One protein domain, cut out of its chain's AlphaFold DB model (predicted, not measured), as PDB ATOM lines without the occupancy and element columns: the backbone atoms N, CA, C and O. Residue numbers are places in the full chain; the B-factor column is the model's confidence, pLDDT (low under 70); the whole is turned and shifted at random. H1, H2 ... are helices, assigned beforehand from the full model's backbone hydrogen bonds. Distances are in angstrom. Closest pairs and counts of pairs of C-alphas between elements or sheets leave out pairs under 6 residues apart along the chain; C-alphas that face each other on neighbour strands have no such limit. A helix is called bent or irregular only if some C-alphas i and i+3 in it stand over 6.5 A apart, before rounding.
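This is residues 101 to 190 of the 193 residues of an uncharacterized protein of Comamonas sp. E6 (UniProt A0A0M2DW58). A kinked helix, H2, packs between the long helix H4 and helix H1 and crosses both, with tiny H3 at the turn from H2 to H4; residues 181 to 190, of which 181 to 189 belong to H4, stick out. The 90 printed residues have four named helices, H1 to H4 in chain order, and no named strand: all helix, compact, radius of gyration of the C-alphas 13.9 A, spans 37 by 33 by 29 A.

Start at H4, residues 165 to 189; its residues 168 to 179 touch residues 147 to 154 of H2, residues 141 to 156, about perpendicular at 78 degrees, closest C-alphas Ala 151 and Ala 175, 5.1 A. H2 is irregular: C-alphas 150 and 153 are 8.0 A apart. It touches H1, residues 109 to 127, at a steep tilt of 56 degrees, opposite ways, closest C-alphas Ile 118 and His 152, 4.7 A. H3, residues 158 to 161, is apart from H1. Every O i to N i+4 pair is within hydrogen-bond range in H1 and H4, 8 of 12 in H2; H3 is too short for one.

Find C-alpha 109 at (171.429, -2.950, 45.965), where H1 begins its 26.6 A. H2 measures 21.9 A; H4 runs 36.4 A to C-alpha 189 at (161.939, 20.976, 26.425).

The printed part has no cut; the H1 to H2 link is long. Residues 185 to 190 have pLDDT under 70.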
ATOM      1  N   ARG A 101     149.232  -7.979  46.162       92.44
ATOM      2  CA  ARG A 101     149.801  -8.979  45.239       92.44
ATOM      3  C   ARG A 101     151.085  -8.510  44.567       92.44
ATOM      4  O   ARG A 101     151.836  -9.347  44.071       92.44
ATOM      5  N   TRP A 102     151.359  -7.207  44.546       91.88
ATOM      6  CA  TRP A 102     152.590  -6.702  43.947       91.88
ATOM      7  C   TRP A 102     153.815  -7.155  44.749       91.88
ATOM      8  O   TRP A 102     153.837  -7.136  45.981       91.88
ATOM      9  N   ARG A 103     154.848  -7.598  44.030       90.81
ATOM     10  CA  ARG A 103     156.137  -8.024  44.580       90.81
ATOM     11  C   ARG A 103     157.244  -7.334  43.798       90.81
ATOM     12  O   ARG A 103     157.225  -7.340  42.568       90.81
ATOM     13  N   PHE A 104     158.186  -6.735  44.515       91.44
ATOM     14  CA  PHE A 104     159.322  -6.037  43.923       91.44
ATOM     15  C   PHE A 104     160.540  -6.953  43.916       91.44
ATOM     16  O   PHE A 104     160.900  -7.519  44.945       91.44
ATOM     17  N   HIS A 105     161.169  -7.062  42.751       93.81
ATOM     18  CA  HIS A 105     162.492  -7.650  42.585       93.81
ATOM     19  C   HIS A 105     163.452  -6.516  42.235       93.81
ATOM     20  O   HIS A 105     163.091  -5.622  41.465       93.81
ATOM     21  N   TYR A 106     164.653  -6.537  42.805       95.19
ATOM     22  CA  TYR A 106     165.638  -5.475  42.620       95.19
ATOM     23  C   TYR A 106     166.785  -5.995  41.768       95.19
ATOM     24  O   TYR A 106     167.344  -7.045  42.068       95.19
ATOM     25  N   GLY A 107     167.143  -5.246  40.724       95.56
ATOM     26  CA  GLY A 107     168.294  -5.586  39.885       95.56
ATOM     27  C   GLY A 107     169.636  -5.350  40.583       95.56
ATOM     28  O   GLY A 107     170.641  -5.924  40.185       95.56
ATOM     29  N   ASN A 108     169.662  -4.508  41.621       96.75
ATOM     30  CA  ASN A 108     170.857  -4.188  42.393       96.75
ATOM     31  C   ASN A 108     170.499  -3.645  43.788       96.75
ATOM     32  O   ASN A 108     169.336  -3.377  44.112       96.75
ATOM     33  N   GLU A 109     171.535  -3.469  44.604       96.56
ATOM     34  CA  GLU A 109     171.429  -2.950  45.965       96.56
ATOM     35  C   GLU A 109     170.899  -1.515  46.020       96.56
ATOM     36  O   GLU A 109     170.084  -1.180  46.877       96.56
ATOM     37  N   GLU A 110     171.324  -0.666  45.088       96.44
ATOM     38  CA  GLU A 110     170.888   0.728  45.014       96.44
ATOM     39  C   GLU A 110     169.368   0.829  44.832       96.44
ATOM     40  O   GLU A 110     168.702   1.572  45.546       96.44
ATOM     41  N   SER A 111     168.790   0.001  43.960       96.38
ATOM     42  CA  SER A 111     167.340  -0.075  43.748       96.38
ATOM     43  C   SER A 111     166.601  -0.513  45.014       96.38
ATOM     44  O   SER A 111     165.522   0.005  45.315       96.38
ATOM     45  N   ARG A 112     167.181  -1.445  45.785       96.88
ATOM     46  CA  ARG A 112     166.624  -1.877  47.075       96.88
ATOM     47  C   ARG A 112     166.643  -0.739  48.096       96.88
ATOM     48  O   ARG A 112     165.628  -0.507  48.752       96.88
ATOM     49  N   ARG A 113     167.760  -0.008  48.205       96.88
ATOM     50  CA  ARG A 113     167.889   1.161  49.096       96.88
ATOM     51  C   ARG A 113     166.936   2.282  48.703       96.88
ATOM     52  O   ARG A 113     166.266   2.828  49.570       96.88
ATOM     53  N   THR A 114     166.803   2.563  47.410       96.75
ATOM     54  CA  THR A 114     165.845   3.543  46.883       96.75
ATOM     55  C   THR A 114     164.414   3.198  47.284       96.75
ATOM     56  O   THR A 114     163.702   4.052  47.807       96.75
ATOM     57  N   HIS A 115     163.984   1.942  47.126       97.38
ATOM     58  CA  HIS A 115     162.644   1.538  47.559       97.38
ATOM     59  C   HIS A 115     162.472   1.617  49.087       97.38
ATOM     60  O   HIS A 115     161.440   2.090  49.562       97.38
ATOM     61  N   ALA A 116     163.485   1.232  49.868       97.00
ATOM     62  CA  ALA A 116     163.457   1.409  51.321       97.00
ATOM     63  C   ALA A 116     163.305   2.892  51.715       97.00
ATOM     64  O   ALA A 116     162.495   3.215  52.581       97.00
ATOM     65  N   ALA A 117     164.005   3.795  51.026       97.88
ATOM     66  CA  ALA A 117     163.926   5.234  51.246       97.88
ATOM     67  C   ALA A 117     162.552   5.821  50.872       97.88
ATOM     68  O   ALA A 117     162.040   6.686  51.583       97.88
ATOM     69  N   ILE A 118     161.902   5.318  49.814       98.12
ATOM     70  CA  ILE A 118     160.514   5.687  49.474       98.12
ATOM     71  C   ILE A 118     159.579   5.326  50.637       98.12
ATOM     72  O   ILE A 118     158.816   6.171  51.104       98.12
ATOM     73  N   ARG A 119     159.672   4.096  51.156       98.06
ATOM     74  CA  ARG A 119     158.843   3.645  52.287       98.06
ATOM     75  C   ARG A 119     159.115   4.446  53.560       98.06
ATOM     76  O   ARG A 119     158.172   4.829  54.248       98.06
ATOM     77  N   ALA A 120     160.383   4.733  53.855       97.56
ATOM     78  CA  ALA A 120     160.771   5.552  55.001       97.56
ATOM     79  C   ALA A 120     160.208   6.978  54.892       97.56
ATOM     80  O   ALA A 120     159.658   7.498  55.859       97.56
ATOM     81  N   THR A 121     160.247   7.567  53.694       97.88
ATOM     82  CA  THR A 121     159.677   8.896  53.439       97.88
ATOM     83  C   THR A 121     158.165   8.906  53.651       97.88
ATOM     84  O   THR A 121     157.652   9.789  54.333       97.88
ATOM     85  N   ALA A 122     157.442   7.911  53.123       98.12
ATOM     86  CA  ALA A 122     155.999   7.787  53.343       98.12
ATOM     87  C   ALA A 122     155.662   7.649  54.839       98.12
ATOM     88  O   ALA A 122     154.792   8.358  55.345       98.12
ATOM     89  N   GLY A 123     156.390   6.788  55.559       97.12
ATOM     90  CA  GLY A 123     156.228   6.614  57.002       97.12
ATOM     91  C   GLY A 123     156.514   7.894  57.789       97.12
ATOM     92  O   GLY A 123     155.783   8.218  58.720       97.12
ATOM     93  N   PHE A 124     157.527   8.666  57.391       96.81
ATOM     94  CA  PHE A 124     157.828   9.950  58.017       96.81
ATOM     95  C   PHE A 124     156.684  10.954  57.849       96.81
ATOM     96  O   PHE A 124     156.262  11.553  58.835       96.81
ATOM     97  N   VAL A 125     156.155  11.098  56.628       96.38
ATOM     98  CA  VAL A 125     155.031  12.002  56.319       96.38
ATOM     99  C   VAL A 125     153.810  11.684  57.188       96.38
ATOM    100  O   VAL A 125     153.169  12.603  57.691       96.38
ATOM    101  N   ILE A 126     153.521  10.398  57.403       95.44
ATOM    102  CA  ILE A 126     152.403   9.941  58.243       95.44
ATOM    103  C   ILE A 126     152.668  10.228  59.725       95.44
ATOM    104  O   ILE A 126     151.824  10.804  60.406       95.44
ATOM    105  N   ASN A 127     153.840   9.839  60.225       95.56
ATOM    106  CA  ASN A 127     154.122   9.840  61.661       95.56
ATOM    107  C   ASN A 127     154.531  11.218  62.206       95.56
ATOM    108  O   ASN A 127     154.449  11.443  63.408       95.56
ATOM    109  N   HIS A 128     154.960  12.142  61.340       94.62
ATOM    110  CA  HIS A 128     155.482  13.457  61.727       94.62
ATOM    111  C   HIS A 128     154.731  14.600  61.043       94.62
ATOM    112  O   HIS A 128     155.320  15.625  60.705       94.62
ATOM    113  N   ALA A 129     153.417  14.450  60.856       91.56
ATOM    114  CA  ALA A 129     152.567  15.472  60.249       91.56
ATOM    115  C   ALA A 129     152.746  16.871  60.883       91.56
ATOM    116  O   ALA A 129     152.811  17.871  60.170       91.56
ATOM    117  N   GLY A 130     152.905  16.934  62.211       92.25
ATOM    118  CA  GLY A 130     153.114  18.183  62.957       92.25
ATOM    119  C   GLY A 130     154.469  18.866  62.734       92.25
ATOM    120  O   GLY A 130     154.594  20.050  63.020       92.25
ATOM    121  N   ALA A 131     155.466  18.161  62.190       93.81
ATOM    122  CA  ALA A 131     156.784  18.729  61.894       93.81
ATOM    123  C   ALA A 131     156.804  19.535  60.580       93.81
ATOM    124  O   ALA A 131     157.763  20.261  60.300       93.81
ATOM    125  N   PHE A 132     155.764  19.403  59.749       93.31
ATOM    126  CA  PHE A 132     155.655  20.151  58.501       93.31
ATOM    127  C   PHE A 132     155.266  21.612  58.769       93.31
ATOM    128  O   PHE A 132     154.459  21.878  59.664       93.31
ATOM    129  N   PRO A 133     155.796  22.576  57.989       82.81
ATOM    130  CA  PRO A 133     155.463  23.989  58.152       82.81
ATOM    131  C   PRO A 133     153.948  24.220  58.148       82.81
ATOM    132  O   PRO A 133     153.246  23.737  57.258       82.81
ATOM    133  N   GLU A 134     153.454  24.952  59.149       80.69
ATOM    134  CA  GLU A 134     152.022  25.242  59.337       80.69
ATOM    135  C   GLU A 134     151.136  23.985  59.492       80.69
ATOM    136  O   GLU A 134     149.926  24.054  59.281       80.69
ATOM    137  N   GLY A 135     151.721  22.821  59.804       74.44
ATOM    138  CA  GLY A 135     151.011  21.538  59.862       74.44
ATOM    139  C   GLY A 135     150.453  21.074  58.511       74.44
ATOM    140  O   GLY A 135     149.614  20.175  58.458       74.44
ATOM    141  N   ARG A 136     150.877  21.695  57.400       83.88
ATOM    142  CA  ARG A 136     150.350  21.404  56.063       83.88
ATOM    143  C   ARG A 136     151.095  20.234  55.441       83.88
ATOM    144  O   ARG A 136     152.200  20.377  54.923       83.88
ATOM    145  N   VAL A 137     150.447  19.077  55.443       91.25
ATOM    146  CA  VAL A 137     150.989  17.821  54.916       91.25
ATOM    147  C   VAL A 137     149.875  17.022  54.229       91.25
ATOM    148  O   VAL A 137     148.726  17.073  54.685       91.25
ATOM    149  N   PRO A 138     150.153  16.317  53.113       92.06
ATOM    150  CA  PRO A 138     149.135  15.521  52.438       92.06
ATOM    151  C   PRO A 138     148.543  14.449  53.354       92.06
ATOM    152  O   PRO A 138     149.271  13.734  54.034       92.06
ATOM    153  N   GLN A 139     147.217  14.314  53.314       91.25
ATOM    154  CA  GLN A 139     146.470  13.320  54.097       91.25
ATOM    155  C   GLN A 139     146.014  12.125  53.254       91.25
ATOM    156  O   GLN A 139     145.781  11.037  53.771       91.25
ATOM    157  N   ARG A 140     145.865  12.308  51.935       92.62
ATOM    158  CA  ARG A 140     145.389  11.240  51.050       92.62
ATOM    159  C   ARG A 140     146.549  10.306  50.693       92.62
ATOM    160  O   ARG A 140     147.601  10.809  50.294       92.62
ATOM    161  N   PRO A 141     146.365   8.972  50.709       94.69
ATOM    162  CA  PRO A 141     147.444   8.025  50.417       94.69
ATOM    163  C   PRO A 141     148.150   8.261  49.078       94.69
ATOM    164  O   PRO A 141     149.362   8.089  48.980       94.69
ATOM    165  N   ALA A 142     147.412   8.692  48.049       92.38
ATOM    166  CA  ALA A 142     147.984   8.983  46.736       92.38
ATOM    167  C   ALA A 142     148.963  10.164  46.800       92.38
ATOM    168  O   ALA A 142     150.071  10.079  46.272       92.38
ATOM    169  N   ASP A 143     148.589  11.232  47.506       94.25
ATOM    170  CA  ASP A 143     149.426  12.421  47.661       94.25
ATOM    171  C   ASP A 143     150.669  12.111  48.510       94.25
ATOM    172  O   ASP A 143     151.773  12.541  48.174       94.25
ATOM    173  N   ILE A 144     150.513  11.308  49.569       96.94
ATOM    174  CA  ILE A 144     151.634  10.837  50.399       96.94
ATOM    175  C   ILE A 144     152.609  10.013  49.551       96.94
ATOM    176  O   ILE A 144     153.818  10.227  49.618       96.94
ATOM    177  N   ALA A 145     152.105   9.099  48.718       97.06
ATOM    178  CA  ALA A 145     152.952   8.286  47.856       97.06
ATOM    179  C   ALA A 145     153.698   9.127  46.804       97.06
ATOM    180  O   ALA A 145     154.873   8.875  46.537       97.06
ATOM    181  N   VAL A 146     153.054  10.161  46.249       95.50
ATOM    182  CA  VAL A 146     153.714  11.124  45.356       95.50
ATOM    183  C   VAL A 146     154.835  11.864  46.087       95.50
ATOM    184  O   VAL A 146     155.942  11.944  45.558       95.50
ATOM    185  N   VAL A 147     154.597  12.364  47.305       96.69
ATOM    186  CA  VAL A 147     155.649  12.998  48.121       96.69
ATOM    187  C   VAL A 147     156.794  12.025  48.392       96.69
ATOM    188  O   VAL A 147     157.955  12.393  48.221       96.69
ATOM    189  N   ALA A 148     156.483  10.776  48.738       97.75
ATOM    190  CA  ALA A 148     157.484   9.747  48.981       97.75
ATOM    191  C   ALA A 148     158.394   9.531  47.765       97.75
ATOM    192  O   ALA A 148     159.612   9.515  47.913       97.75
ATOM    193  N   ILE A 149     157.836   9.455  46.553       95.94
ATOM    194  CA  ILE A 149     158.641   9.359  45.327       95.94
ATOM    195  C   ILE A 149     159.470  10.620  45.095       95.94
ATOM    196  O   ILE A 149     160.658  10.516  44.795       95.94
ATOM    197  N   LYS A 150     158.879  11.808  45.232       96.19
ATOM    198  CA  LYS A 150     159.580  13.072  44.961       96.19
ATOM    199  C   LYS A 150     160.753  13.313  45.912       96.19
ATOM    200  O   LYS A 150     161.768  13.867  45.496       96.19
ATOM    201  N   ALA A 151     160.624  12.892  47.169       96.88
ATOM    202  CA  ALA A 151     161.551  13.245  48.238       96.88
ATOM    203  C   ALA A 151     162.384  12.078  48.795       96.88
ATOM    204  O   ALA A 151     163.203  12.316  49.678       96.88
ATOM    205  N   HIS A 152     162.257  10.847  48.277       96.88
ATOM    206  CA  HIS A 152     162.960   9.672  48.827       96.88
ATOM    207  C   HIS A 152     164.470   9.842  49.002       96.88
ATOM    208  O   HIS A 152     165.051   9.248  49.904       96.88
ATOM    209  N   ARG A 153     165.120  10.668  48.175       95.69
ATOM    210  CA  ARG A 153     166.567  10.908  48.264       95.69
ATOM    211  C   ARG A 153     166.988  11.524  49.601       95.69
ATOM    212  O   ARG A 153     168.109  11.281  50.026       95.69
ATOM    213  N   VAL A 154     166.089  12.234  50.291       96.19
ATOM    214  CA  VAL A 154     166.298  12.722  51.668       96.19
ATOM    215  C   VAL A 154     166.625  11.560  52.612       96.19
ATOM    216  O   VAL A 154     167.499  11.672  53.461       96.19
ATOM    217  N   PHE A 155     165.982  10.411  52.405       96.06
ATOM    218  CA  PHE A 155     166.195   9.185  53.173       96.06
ATOM    219  C   PHE A 155     167.272   8.273  52.569       96.06
ATOM    220  O   PHE A 155     167.374   7.117  52.964       96.06
ATOM    221  N   LEU A 156     168.097   8.758  51.642       94.56
ATOM    222  CA  LEU A 156     169.355   8.093  51.283       94.56
ATOM    223  C   LEU A 156     170.553   8.697  52.030       94.56
ATOM    224  O   LEU A 156     171.611   8.074  52.074       94.56
ATOM    225  N   ASP A 157     170.378   9.875  52.632       90.44
ATOM    226  CA  ASP A 157     171.402  10.569  53.402       90.44
ATOM    227  C   ASP A 157     171.264  10.255  54.901       90.44
ATOM    228  O   ASP A 157     170.295  10.645  55.557       90.44
ATOM    229  N   ALA A 158     172.249   9.541  55.451       80.62
ATOM    230  CA  ALA A 158     172.270   9.142  56.858       80.62
ATOM    231  C   ALA A 158     172.345  10.340  57.823       80.62
ATOM    232  O   ALA A 158     171.818  10.263  58.933       80.62
ATOM    233  N   ILE A 159     172.956  11.453  57.405       78.44
ATOM    234  CA  ILE A 159     173.065  12.658  58.234       78.44
ATOM    235  C   ILE A 159     171.677  13.268  58.400       78.44
ATOM    236  O   ILE A 159     171.255  13.560  59.521       78.44
ATOM    237  N   VAL A 160     170.929  13.388  57.301       77.50
ATOM    238  CA  VAL A 160     169.578  13.956  57.332       77.50
ATOM    239  C   VAL A 160     168.627  13.080  58.146       77.50
ATOM    240  O   VAL A 160     167.847  13.615  58.930       77.50
ATOM    241  N   GLN A 161     168.732  11.751  58.047       78.25
ATOM    242  CA  GLN A 161     167.908  10.828  58.841       78.25
ATOM    243  C   GLN A 161     168.095  10.969  60.359       78.25
ATOM    244  O   GLN A 161     167.170  10.676  61.110       78.25
ATOM    245  N   SER A 162     169.274  11.405  60.810       83.62
ATOM    246  CA  SER A 162     169.569  11.628  62.233       83.62
ATOM    247  C   SER A 162     169.132  13.005  62.753       83.62
ATOM    248  O   SER A 162     169.270  13.295  63.941       83.62
ATOM    249  N   GLY A 163     168.625  13.869  61.869       88.19
ATOM    250  CA  GLY A 163     168.199  15.223  62.200       88.19
ATOM    251  C   GLY A 163     166.865  15.287  62.947       88.19
ATOM    252  O   GLY A 163     166.088  14.336  62.985       88.19
ATOM    253  N   ALA A 164     166.568  16.463  63.504       93.94
ATOM    254  CA  ALA A 164     165.256  16.747  64.080       93.94
ATOM    255  C   ALA A 164     164.136  16.622  63.018       93.94
ATOM    256  O   ALA A 164     164.367  16.988  61.854       93.94
ATOM    257  N   PRO A 165     162.919  16.167  63.384       94.75
ATOM    258  CA  PRO A 165     161.807  16.007  62.445       94.75
ATOM    259  C   PRO A 165     161.506  17.260  61.611       94.75
ATOM    260  O   PRO A 165     161.239  17.165  60.416       94.75
ATOM    261  N   GLU A 166     161.613  18.454  62.186       94.50
ATOM    262  CA  GLU A 166     161.361  19.721  61.492       94.50
ATOM    263  C   GLU A 166     162.390  19.976  60.382       94.50
ATOM    264  O   GLU A 166     162.063  20.529  59.329       94.50
ATOM    265  N   THR A 167     163.641  19.560  60.594       93.81
ATOM    266  CA  THR A 167     164.704  19.655  59.587       93.81
ATOM    267  C   THR A 167     164.431  18.689  58.440       93.81
ATOM    268  O   THR A 167     164.462  19.100  57.280       93.81
ATOM    269  N   ILE A 168     164.067  17.442  58.753       95.25
ATOM    270  CA  ILE A 168     163.706  16.433  57.747       95.25
ATOM    271  C   ILE A 168     162.490  16.897  56.935       95.25
ATOM    272  O   ILE A 168     162.510  16.848  55.704       95.25
ATOM    273  N   ALA A 169     161.451  17.418  57.594       95.44
ATOM    274  CA  ALA A 169     160.255  17.936  56.934       95.44
ATOM    275  C   ALA A 169     160.583  19.093  55.972       95.44
ATOM    276  O   ALA A 169     160.104  19.111  54.834       95.44
ATOM    277  N   LYS A 170     161.458  20.027  56.375       93.56
ATOM    278  CA  LYS A 170     161.952  21.098  55.489       93.56
ATOM    279  C   LYS A 170     162.698  20.533  54.277       93.56
ATOM    280  O   LYS A 170     162.434  20.980  53.157       93.56
ATOM    281  N   SER A 171     163.565  19.538  54.465       95.12
ATOM    282  CA  SER A 171     164.281  18.873  53.369       95.12
ATOM    283  C   SER A 171     163.333  18.158  52.401       95.12
ATOM    284  O   SER A 171     163.515  18.262  51.189       95.12
ATOM    285  N   ILE A 172     162.274  17.506  52.897       95.62
ATOM    286  CA  ILE A 172     161.225  16.903  52.054       95.62
ATOM    287  C   ILE A 172     160.542  17.973  51.194       95.62
ATOM    288  O   ILE A 172     160.406  17.799  49.982       95.62
ATOM    289  N   VAL A 173     160.140  19.100  51.791       94.69
ATOM    290  CA  VAL A 173     159.492  20.201  51.057       94.69
ATOM    291  C   VAL A 173     160.417  20.758  49.972       94.69
ATOM    292  O   VAL A 173     159.977  20.984  48.842       94.69
ATOM    293  N   GLN A 174     161.698  20.959  50.288       94.19
ATOM    294  CA  GLN A 174     162.700  21.418  49.324       94.19
ATOM    295  C   GLN A 174     162.890  20.412  48.181       94.19
ATOM    296  O   GLN A 174     162.862  20.813  47.016       94.19
ATOM    297  N   ALA A 175     163.002  19.118  48.489       95.12
ATOM    298  CA  ALA A 175     163.144  18.060  47.492       95.12
ATOM    299  C   ALA A 175     161.931  17.987  46.548       95.12
ATOM    300  O   ALA A 175     162.103  17.915  45.332       95.12
ATOM    301  N   CYS A 176     160.709  18.100  47.078       94.94
ATOM    302  CA  CYS A 176     159.493  18.163  46.264       94.94
ATOM    303  C   CYS A 176     159.491  19.365  45.308       94.94
ATOM    304  O   CYS A 176     159.192  19.210  44.124       94.94
ATOM    305  N   ARG A 177     159.863  20.557  45.795       93.62
ATOM    306  CA  ARG A 177     159.949  21.770  44.960       93.62
ATOM    307  C   ARG A 177     161.005  21.636  43.863       93.62
ATOM    308  O   ARG A 177     160.759  22.047  42.726       93.62
ATOM    309  N   ALA A 178     162.160  21.060  44.192       94.00
ATOM    310  CA  ALA A 178     163.225  20.798  43.232       94.00
ATOM    311  C   ALA A 178     162.754  19.827  42.138       94.00
ATOM    312  O   ALA A 178     162.856  20.151  40.956       94.00
ATOM    313  N   PHE A 179     162.143  18.702  42.527       93.50
ATOM    314  CA  PHE A 179     161.569  17.728  41.598       93.50
ATOM    315  C   PHE A 179     160.568  18.380  40.634       93.50
ATOM    316  O   PHE A 179     160.673  18.208  39.421       93.50
ATOM    317  N   ASP A 180     159.626  19.170  41.158       90.81
ATOM    318  CA  ASP A 180     158.592  19.820  40.344       90.81
ATOM    319  C   ASP A 180     159.169  20.868  39.387       90.81
ATOM    320  O   ASP A 180     158.667  21.042  38.275       90.81
ATOM    321  N   THR A 181     160.249  21.543  39.781       90.06
ATOM    322  CA  THR A 181     160.956  22.496  38.917       90.06
ATOM    323  C   THR A 181     161.643  21.772  37.764       90.06
ATOM    324  O   THR A 181     161.458  22.147  36.605       90.06
ATOM    325  N   THR A 182     162.368  20.690  38.054       83.81
ATOM    326  CA  THR A 182     163.025  19.861  37.034       83.81
ATOM    327  C   THR A 182     162.009  19.230  36.082       83.81
ATOM    328  O   THR A 182     162.202  19.284  34.870       83.81
ATOM    329  N   ALA A 183     160.898  18.697  36.598       77.81
ATOM    330  CA  ALA A 183     159.844  18.102  35.779       77.81
ATOM    331  C   ALA A 183     159.195  19.129  34.833       77.81
ATOM    332  O   ALA A 183     158.967  18.833  33.661       77.81
ATOM    333  N   ARG A 184     158.949  20.358  35.307       73.56
ATOM    334  CA  ARG A 184     158.430  21.452  34.467       73.56
ATOM    335  C   ARG A 184     159.411  21.865  33.373       73.56
ATOM    336  O   ARG A 184     158.976  22.127  32.254       73.56
ATOM    337  N   LEU A 185     160.706  21.938  33.684       64.75
ATOM    338  CA  LEU A 185     161.744  22.239  32.695       64.75
ATOM    339  C   LEU A 185     161.821  21.138  31.632       64.75
ATOM    340  O   LEU A 185     161.785  21.448  30.446       64.75
ATOM    341  N   ALA A 186     161.823  19.870  32.048       59.31
ATOM    342  CA  ALA A 186     161.818  18.731  31.133       59.31
ATOM    343  C   ALA A 186     160.588  18.744  30.210       59.31
ATOM    344  O   ALA A 186     160.740  18.614  28.999       59.31
ATOM    345  N   PHE A 187     159.390  18.997  30.753       55.12
ATOM    346  CA  PHE A 187     158.156  19.075  29.963       55.12
ATOM    347  C   PHE A 187     158.202  20.180  28.897       55.12
ATOM    348  O   PHE A 187     157.790  19.951  27.763       55.12
ATOM    349  N   ARG A 188     158.755  21.357  29.228       59.69
ATOM    350  CA  ARG A 188     158.915  22.481  28.284       59.69
ATOM    351  C   ARG A 188     159.942  22.225  27.178       59.69
ATOM    352  O   ARG A 188     159.885  22.897  26.156       59.69
ATOM    353  N   MET A 189     160.884  21.307  27.389       49.31
ATOM    354  CA  MET A 189     161.939  20.976  26.425       49.31
ATOM    355  C   MET A 189     161.563  19.823  25.484       49.31
ATOM    356  O   MET A 189     162.265  19.593  24.502       49.31
ATOM    357  N   THR A 190     160.471  19.103  25.752       43.19
ATOM    358  CA  THR A 190     159.931  18.093  24.832       43.19
ATOM    359  C   THR A 190     159.274  18.790  23.633       43.19
ATOM    360  O   THR A 190     158.320  19.540  23.846       43.19
TER     361      THR A 190